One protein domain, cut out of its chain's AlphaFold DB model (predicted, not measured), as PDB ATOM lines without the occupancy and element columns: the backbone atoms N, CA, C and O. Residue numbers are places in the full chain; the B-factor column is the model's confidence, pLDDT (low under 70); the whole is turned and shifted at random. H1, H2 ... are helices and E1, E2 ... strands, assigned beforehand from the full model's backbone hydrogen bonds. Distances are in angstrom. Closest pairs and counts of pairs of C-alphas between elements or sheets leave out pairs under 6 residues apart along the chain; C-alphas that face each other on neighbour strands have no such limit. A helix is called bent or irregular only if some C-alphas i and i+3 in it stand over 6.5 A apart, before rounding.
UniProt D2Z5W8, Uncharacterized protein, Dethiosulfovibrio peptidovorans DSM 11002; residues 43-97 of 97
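AT A GLANCE: This is residues 43 to 97 of the 97 residues of an uncharacterized protein of Dethiosulfovibrio peptidovorans DSM 11002 (UniProt D2Z5W8). A long kinked helix, H1, lies over a narrow ribbon of two strands, E1 and E2, side by side, and a short helix, H2, sits at the end of the ribbon where both strands finish. The printed part has 55 residues, with two named strands and two named helices in the order E1, H1, E2, H2. The two-strand sheet is parallel, and the class is mixed, helices and strands. The whole is compact, with a radius of gyration of the C-alphas of 11.6 A and spans of 31 by 22 by 13 A.

HOW THE PARTS SIT: E1, residues 45 to 49, and E2, residues 82 to 86, are parallel neighbours at 23 degrees, with N 47 and O 83 within hydrogen-bond range at 2.9 A, as are N 85 and O 47 at 2.9 A. Between them in the chain comes H1, residues 54 to 74; E1, H1 and E2 form a strand-helix-strand unit, two parallel strands joined through a helix, with a right-handed crossover. The closest C-alphas of H1 and E2 are those of Ser 61 and Val 84, 5.4 A apart. E1 and H1 are near each other, with 11 pairs of C-alphas within 10 A. H1 has a kink of 57 degrees near residue 68 and is irregular: C-alphas 67 and 70 are 7.5 A apart. H2, residues 87 to 92, follows E2 by a tight link; its closest C-alphas with E1 are those of Glu 87 and Ile 49, at 6.1 A. H1 and H2 are apart. In H2 every O i to N i+4 pair is within hydrogen-bond range; in H1, 12 of 17 are.

IN THESE COORDINATES: E1 begins at C-alpha 45 (44.347, -62.941, -82.995) and is 13.1 A long. H1 begins at C-alpha 54 (30.344, -56.374, -74.547) and measures 29.3 A from first to last C-alpha. E2 is 13.8 A long, and H2 ends at C-alpha 92 (41.580, -60.269, -66.817).

THE WHOLE: The C-alphas farthest apart are those of Asp 51 and Ile 74, 32.0 A. The printed part has no cut and no long link, and it ends at Ser 97, the chain's last residue. The mean pLDDT of the printed part is 90.8, and no printed residue is under 70.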
ATOM      1  N   ILE A  43      48.220 -69.800 -83.646       91.56
ATOM      2  CA  ILE A  43      48.065 -68.344 -83.696       91.56
ATOM      3  C   ILE A  43      46.680 -67.965 -83.164       91.56
ATOM      4  O   ILE A  43      45.660 -68.468 -83.644       91.56
ATOM      5  N   LYS A  44      46.651 -67.028 -82.210       93.25
ATOM      6  CA  LYS A  44      45.437 -66.372 -81.704       93.25
ATOM      7  C   LYS A  44      45.507 -64.877 -81.985       93.25
ATOM      8  O   LYS A  44      46.493 -64.223 -81.659       93.25
ATOM      9  N   ILE A  45      44.463 -64.344 -82.608       93.38
ATOM     10  CA  ILE A  45      44.347 -62.941 -82.995       93.38
ATOM     11  C   ILE A  45      43.334 -62.292 -82.061       93.38
ATOM     12  O   ILE A  45      42.136 -62.554 -82.151       93.38
ATOM     13  N   VAL A  46      43.827 -61.433 -81.174       93.50
ATOM     14  CA  VAL A  46      43.006 -60.721 -80.195       93.50
ATOM     15  C   VAL A  46      43.026 -59.232 -80.517       93.50
ATOM     16  O   VAL A  46      44.085 -58.605 -80.506       93.50
ATOM     17  N   LEU A  47      41.860 -58.654 -80.801       93.62
ATOM     18  CA  LEU A  47      41.690 -57.208 -80.907       93.62
ATOM     19  C   LEU A  47      41.090 -56.675 -79.606       93.62
ATOM     20  O   LEU A  47      39.944 -56.977 -79.281       93.62
ATOM     21  N   VAL A  48      41.857 -55.857 -78.889       93.12
ATOM     22  CA  VAL A  48      41.386 -55.162 -77.685       93.12
ATOM     23  C   VAL A  48      40.823 -53.796 -78.069       93.12
ATOM     24  O   VAL A  48      41.504 -53.010 -78.732       93.12
ATOM     25  N   ILE A  49      39.594 -53.503 -77.648       91.31
ATOM     26  CA  ILE A  49      38.926 -52.215 -77.873       91.31
ATOM     27  C   ILE A  49      38.638 -51.555 -76.523       91.31
ATOM     28  O   ILE A  49      38.072 -52.174 -75.622       91.31
ATOM     29  N   LYS A  50      39.046 -50.294 -76.371       88.19
ATOM     30  CA  LYS A  50      38.822 -49.526 -75.141       88.19
ATOM     31  C   LYS A  50      37.375 -49.050 -75.039       88.19
ATOM     32  O   LYS A  50      36.761 -48.738 -76.060       88.19
ATOM     33  N   ASP A  51      36.862 -49.005 -73.812       83.19
ATOM     34  CA  ASP A  51      35.583 -48.378 -73.442       83.19
ATOM     35  C   ASP A  51      34.372 -48.820 -74.285       83.19
ATOM     36  O   ASP A  51      33.478 -48.028 -74.572       83.19
ATOM     37  N   HIS A  52      34.343 -50.086 -74.716       84.75
ATOM     38  CA  HIS A  52      33.230 -50.647 -75.487       84.75
ATOM     39  C   HIS A  52      32.414 -51.656 -74.661       84.75
ATOM     40  O   HIS A  52      33.005 -52.574 -74.073       84.75
ATOM     41  N   PRO A  53      31.069 -51.539 -74.647       84.06
ATOM     42  CA  PRO A  53      30.185 -52.556 -74.086       84.06
ATOM     43  C   PRO A  53      30.359 -53.907 -74.786       84.06
ATOM     44  O   PRO A  53      30.570 -53.963 -75.999       84.06
ATOM     45  N   LEU A  54      30.218 -55.001 -74.031       80.94
ATOM     46  CA  LEU A  54      30.344 -56.374 -74.547       80.94
ATOM     47  C   LEU A  54      29.387 -56.658 -75.709       80.94
ATOM     48  O   LEU A  54      29.772 -57.280 -76.696       80.94
ATOM     49  N   GLU A  55      28.166 -56.139 -75.609       83.25
ATOM     50  CA  GLU A  55      27.097 -56.302 -76.599       83.25
ATOM     51  C   GLU A  55      27.468 -55.734 -77.977       83.25
ATOM     52  O   GLU A  55      26.936 -56.155 -78.999       83.25
ATOM     53  N   TRP A  56      28.406 -54.784 -78.032       86.75
ATOM     54  CA  TRP A  56      28.819 -54.137 -79.279       86.75
ATOM     55  C   TRP A  56      30.024 -54.818 -79.928       86.75
ATOM     56  O   TRP A  56      30.426 -54.448 -81.034       86.75
ATOM     57  N   LEU A  57      30.618 -55.816 -79.268       87.88
ATOM     58  CA  LEU A  57      31.813 -56.489 -79.769       87.88
ATOM     59  C   LEU A  57      31.496 -57.495 -80.875       87.88
ATOM     60  O   LEU A  57      32.331 -57.691 -81.757       87.88
ATOM     61  N   GLU A  58      30.314 -58.111 -80.863       88.12
ATOM     62  CA  GLU A  58      29.941 -59.151 -81.829       88.12
ATOM     63  C   GLU A  58      29.939 -58.633 -83.283       88.12
ATOM     64  O   GLU A  58      30.683 -59.190 -84.100       88.12
ATOM     65  N   PRO A  59      29.283 -57.501 -83.624       90.81
ATOM     66  CA  PRO A  59      29.359 -56.942 -84.977       90.81
ATOM     67  C   PRO A  59      30.789 -56.589 -85.417       90.81
ATOM     68  O   PRO A  59      31.150 -56.710 -86.595       90.81
ATOM     69  N   ILE A  60      31.632 -56.151 -84.476       91.62
ATOM     70  CA  ILE A  60      33.033 -55.805 -84.747       91.62
ATOM     71  C   ILE A  60      33.856 -57.074 -84.993       91.62
ATOM     72  O   ILE A  60      34.683 -57.098 -85.908       91.62
ATOM     73  N   SER A  61      33.600 -58.126 -84.218       91.31
ATOM     74  CA  SER A  61      34.205 -59.450 -84.361       91.31
ATOM     75  C   SER A  61      33.904 -60.052 -85.725       91.31
ATOM     76  O   SER A  61      34.824 -60.459 -86.435       91.31
ATOM     77  N   ASP A  62      32.650 -60.000 -86.161       91.94
ATOM     78  CA  ASP A  62      32.251 -60.500 -87.476       91.94
ATOM     79  C   ASP A  62      32.890 -59.712 -88.617       91.94
ATOM     80  O   ASP A  62      33.387 -60.293 -89.588       91.94
ATOM     81  N   SER A  63      32.932 -58.385 -88.495       92.31
ATOM     82  CA  SER A  63      33.621 -57.523 -89.457       92.31
ATOM     83  C   SER A  63      35.117 -57.851 -89.530       92.31
ATOM     84  O   SER A  63      35.669 -57.996 -90.625       92.31
ATOM     85  N   LEU A  64      35.771 -58.040 -88.380       93.62
ATOM     86  CA  LEU A  64      37.186 -58.401 -88.300       93.62
ATOM     87  C   LEU A  64      37.453 -59.771 -88.933       93.62
ATOM     88  O   LEU A  64      38.350 -59.880 -89.770       93.62
ATOM     89  N   LYS A  65      36.656 -60.791 -88.597       93.62
ATOM     90  CA  LYS A  65      36.751 -62.144 -89.168       93.62
ATOM     91  C   LYS A  65      36.614 -62.124 -90.687       93.62
ATOM     92  O   LYS A  65      37.437 -62.718 -91.378       93.62
ATOM     93  N   LYS A  66      35.630 -61.389 -91.219       93.44
ATOM     94  CA  LYS A  66      35.443 -61.232 -92.671       93.44
ATOM     95  C   LYS A  66      36.661 -60.589 -93.331       93.44
ATOM     96  O   LYS A  66      37.130 -61.088 -94.349       93.44
ATOM     97  N   LYS A  67      37.213 -59.518 -92.747       93.19
ATOM     98  CA  LYS A  67      38.403 -58.850 -93.305       93.19
ATOM     99  C   LYS A  67      39.666 -59.701 -93.219       93.19
ATOM    100  O   LYS A  67      40.509 -59.619 -94.106       93.19
ATOM    101  N   LEU A  68      39.802 -60.503 -92.167       94.12
ATOM    102  CA  LEU A  68      40.947 -61.388 -91.978       94.12
ATOM    103  C   LEU A  68      40.791 -62.741 -92.673       94.12
ATOM    104  O   LEU A  68      41.744 -63.506 -92.647       94.12
ATOM    105  N   ALA A  69      39.671 -63.038 -93.337       93.69
ATOM    106  CA  ALA A  69      39.457 -64.334 -93.983       93.69
ATOM    107  C   ALA A  69      40.597 -64.772 -94.935       93.69
ATOM    108  O   ALA A  69      40.999 -65.937 -94.873       93.69
ATOM    109  N   PRO A  70      41.193 -63.890 -95.770       93.50
ATOM    110  CA  PRO A  70      42.360 -64.269 -96.570       93.50
ATOM    111  C   PRO A  70      43.572 -64.615 -95.698       93.50
ATOM    112  O   PRO A  70      44.244 -65.617 -95.927       93.50
ATOM    113  N   PHE A  71      43.822 -63.807 -94.666       93.00
ATOM    114  CA  PHE A  71      44.923 -64.002 -93.728       93.00
ATOM    115  C   PHE A  71      44.768 -65.315 -92.954       93.00
ATOM    116  O   PHE A  71      45.684 -66.133 -92.945       93.00
ATOM    117  N   THR A  72      43.607 -65.558 -92.345       94.19
ATOM    118  CA  THR A  72      43.357 -66.764 -91.550       94.19
ATOM    119  C   THR A  72      43.443 -68.023 -92.402       94.19
ATOM    120  O   THR A  72      43.981 -69.025 -91.941       94.19
ATOM    121  N   ARG A  73      43.010 -67.969 -93.668       94.06
ATOM    122  CA  ARG A  73      43.159 -69.083 -94.610       94.06
ATOM    123  C   ARG A  73      44.621 -69.384 -94.942       94.06
ATOM    124  O   ARG A  73      44.997 -70.551 -94.933       94.06
ATOM    125  N   ILE A  74      45.433 -68.360 -95.219       93.19
ATOM    126  CA  ILE A  74      46.867 -68.523 -95.528       93.19
ATOM    127  C   ILE A  74      47.619 -69.095 -94.324       93.19
ATOM    128  O   ILE A  74      48.403 -70.027 -94.467       93.19
ATOM    129  N   TRP A  75      47.344 -68.564 -93.135       91.75
ATOM    130  CA  TRP A  75      48.037 -68.922 -91.897       91.75
ATOM    131  C   TRP A  75      47.393 -70.090 -91.141       91.75
ATOM    132  O   TRP A  75      47.805 -70.395 -90.026       91.75
ATOM    133  N   ARG A  76      46.371 -70.732 -91.725       93.25
ATOM    134  CA  ARG A  76      45.592 -71.821 -91.110       93.25
ATOM    135  C   ARG A  76      45.097 -71.478 -89.692       93.25
ATOM    136  O   ARG A  76      45.023 -72.332 -88.810       93.25
ATOM    137  N   VAL A  77      44.732 -70.218 -89.475       94.25
ATOM    138  CA  VAL A  77      44.155 -69.746 -88.212       94.25
ATOM    139  C   VAL A  77      42.679 -70.096 -88.202       94.25
ATOM    140  O   VAL A  77      41.943 -69.751 -89.128       94.25
ATOM    141  N   LYS A  78      42.233 -70.774 -87.147       92.31
ATOM    142  CA  LYS A  78      40.822 -71.117 -87.003       92.31
ATOM    143  C   LYS A  78      39.992 -69.872 -86.677       92.31
ATOM    144  O   LYS A  78      40.479 -68.950 -86.021       92.31
ATOM    145  N   SER A  79      38.745 -69.818 -87.130       87.19
ATOM    146  CA  SER A  79      37.895 -68.632 -86.952       87.19
ATOM    147  C   SER A  79      37.589 -68.324 -85.482       87.19
ATOM    148  O   SER A  79      37.438 -67.155 -85.131       87.19
ATOM    149  N   GLU A  80      37.545 -69.341 -84.621       90.44
ATOM    150  CA  GLU A  80      37.409 -69.217 -83.164       90.44
ATOM    151  C   GLU A  80      38.619 -68.548 -82.497       90.44
ATOM    152  O   GLU A  80      38.487 -67.969 -81.423       90.44
ATOM    153  N   ASN A  81      39.780 -68.554 -83.160       93.94
ATOM    154  CA  ASN A  81      40.996 -67.902 -82.683       93.94
ATOM    155  C   ASN A  81      41.072 -66.421 -83.092       93.94
ATOM    156  O   ASN A  81      42.089 -65.778 -82.839       93.94
ATOM    157  N   VAL A  82      40.023 -65.864 -83.708       93.81
ATOM    158  CA  VAL A  82      39.887 -64.427 -83.985       93.81
ATOM    159  C   VAL A  82      38.831 -63.848 -83.054       93.81
ATOM    160  O   VAL A  82      37.631 -64.045 -83.258       93.81
ATOM    161  N   VAL A  83      39.285 -63.127 -82.032       92.50
ATOM    162  CA  VAL A  83      38.432 -62.616 -80.957       92.50
ATOM    163  C   VAL A  83      38.588 -61.112 -80.790       92.50
ATOM    164  O   VAL A  83      39.671 -60.544 -80.944       92.50
ATOM    165  N   VAL A  84      37.478 -60.463 -80.455       93.75
ATOM    166  CA  VAL A  84      37.438 -59.051 -80.081       93.75
ATOM    167  C   VAL A  84      37.017 -58.986 -78.625       93.75
ATOM    168  O   VAL A  84      36.005 -59.575 -78.252       93.75
ATOM    169  N   ILE A  85      37.806 -58.296 -77.810       93.88
ATOM    170  CA  ILE A  85      37.560 -58.150 -76.378       93.88
ATOM    171  C   ILE A  85      37.619 -56.681 -75.974       93.88
ATOM    172  O   ILE A  85      38.280 -55.874 -76.630       93.88
ATOM    173  N   ASN A  86      36.935 -56.326 -74.889       93.38
ATOM    174  CA  ASN A  86      37.078 -55.004 -74.295       93.38
ATOM    175  C   ASN A  86      38.302 -54.944 -73.364       93.38
ATOM    176  O   ASN A  86      38.931 -55.963 -73.059       93.38
ATOM    177  N   GLU A  87      38.647 -53.739 -72.909       92.31
ATOM    178  CA  GLU A  87      39.795 -53.533 -72.019       92.31
ATOM    179  C   GLU A  87      39.652 -54.283 -70.682       92.31
ATOM    180  O   GLU A  87      40.631 -54.835 -70.182       92.31
ATOM    181  N   GLU A  88      38.439 -54.373 -70.126       91.06
ATOM    182  CA  GLU A  88      38.190 -55.098 -68.873       91.06
ATOM    183  C   GLU A  88      38.539 -56.591 -69.001       91.06
ATOM    184  O   GLU A  88      39.247 -57.148 -68.161       91.06
ATOM    185  N   MET A  89      38.097 -57.243 -70.082       91.56
ATOM    186  CA  MET A  89      38.465 -58.630 -70.373       91.56
ATOM    187  C   MET A  89      39.959 -58.764 -70.668       91.56
ATOM    188  O   MET A  89      40.588 -59.710 -70.198       91.56
ATOM    189  N   ALA A  90      40.552 -57.818 -71.398       93.25
ATOM    190  CA  ALA A  90      41.983 -57.843 -71.691       93.25
ATOM    191  C   ALA A  90      42.832 -57.803 -70.412       93.25
ATOM    192  O   ALA A  90      43.779 -58.581 -70.299       93.25
ATOM    193  N   LYS A  91      42.457 -56.981 -69.425       92.44
ATOM    194  CA  LYS A  91      43.094 -56.947 -68.099       92.44
ATOM    195  C   LYS A  91      42.977 -58.294 -67.379       92.44
ATOM    196  O   LYS A  91      43.974 -58.802 -66.877       92.44
ATOM    197  N   LYS A  92      41.797 -58.930 -67.409       92.50
ATOM    198  CA  LYS A  92      41.580 -60.269 -66.817       92.50
ATOM    199  C   LYS A  92      42.459 -61.355 -67.450       92.50
ATOM    200  O   LYS A  92      42.896 -62.259 -66.747       92.50
ATOM    201  N   PHE A  93      42.742 -61.260 -68.750       90.75
ATOM    202  CA  PHE A  93      43.623 -62.192 -69.465       90.75
ATOM    203  C   PHE A  93      45.110 -61.786 -69.466       90.75
ATOM    204  O   PHE A  93      45.915 -62.470 -70.094       90.75
ATOM    205  N   GLY A  94      45.493 -60.688 -68.801       91.50
ATOM    206  CA  GLY A  94      46.879 -60.194 -68.789       91.50
ATOM    207  C   GLY A  94      47.358 -59.617 -70.129       91.50
ATOM    208  O   GLY A  94      48.557 -59.558 -70.387       91.50
ATOM    209  N   LEU A  95      46.431 -59.210 -70.999       88.06
ATOM    210  CA  LEU A  95      46.700 -58.641 -72.327       88.06
ATOM    211  C   LEU A  95      46.755 -57.104 -72.325       88.06
ATOM    212  O   LEU A  95      47.124 -56.501 -73.331       88.06
ATOM    213  N   ALA A  96      46.362 -56.473 -71.219       84.19
ATOM    214  CA  ALA A  96      46.433 -55.033 -70.998       84.19
ATOM    215  C   ALA A  96      46.738 -54.743 -69.519       84.19
ATOM    216  O   ALA A  96      46.352 -55.524 -68.649       84.19
ATOM    217  N   SER A  97      47.412 -53.620 -69.259       74.19
ATOM    218  CA  SER A  97      47.753 -53.092 -67.929       74.19
ATOM    219  C   SER A  97      46.953 -51.832 -67.625       74.19
ATOM    220  O   SER A  97      46.983 -50.934 -68.497       74.19
TER     221      SER A  97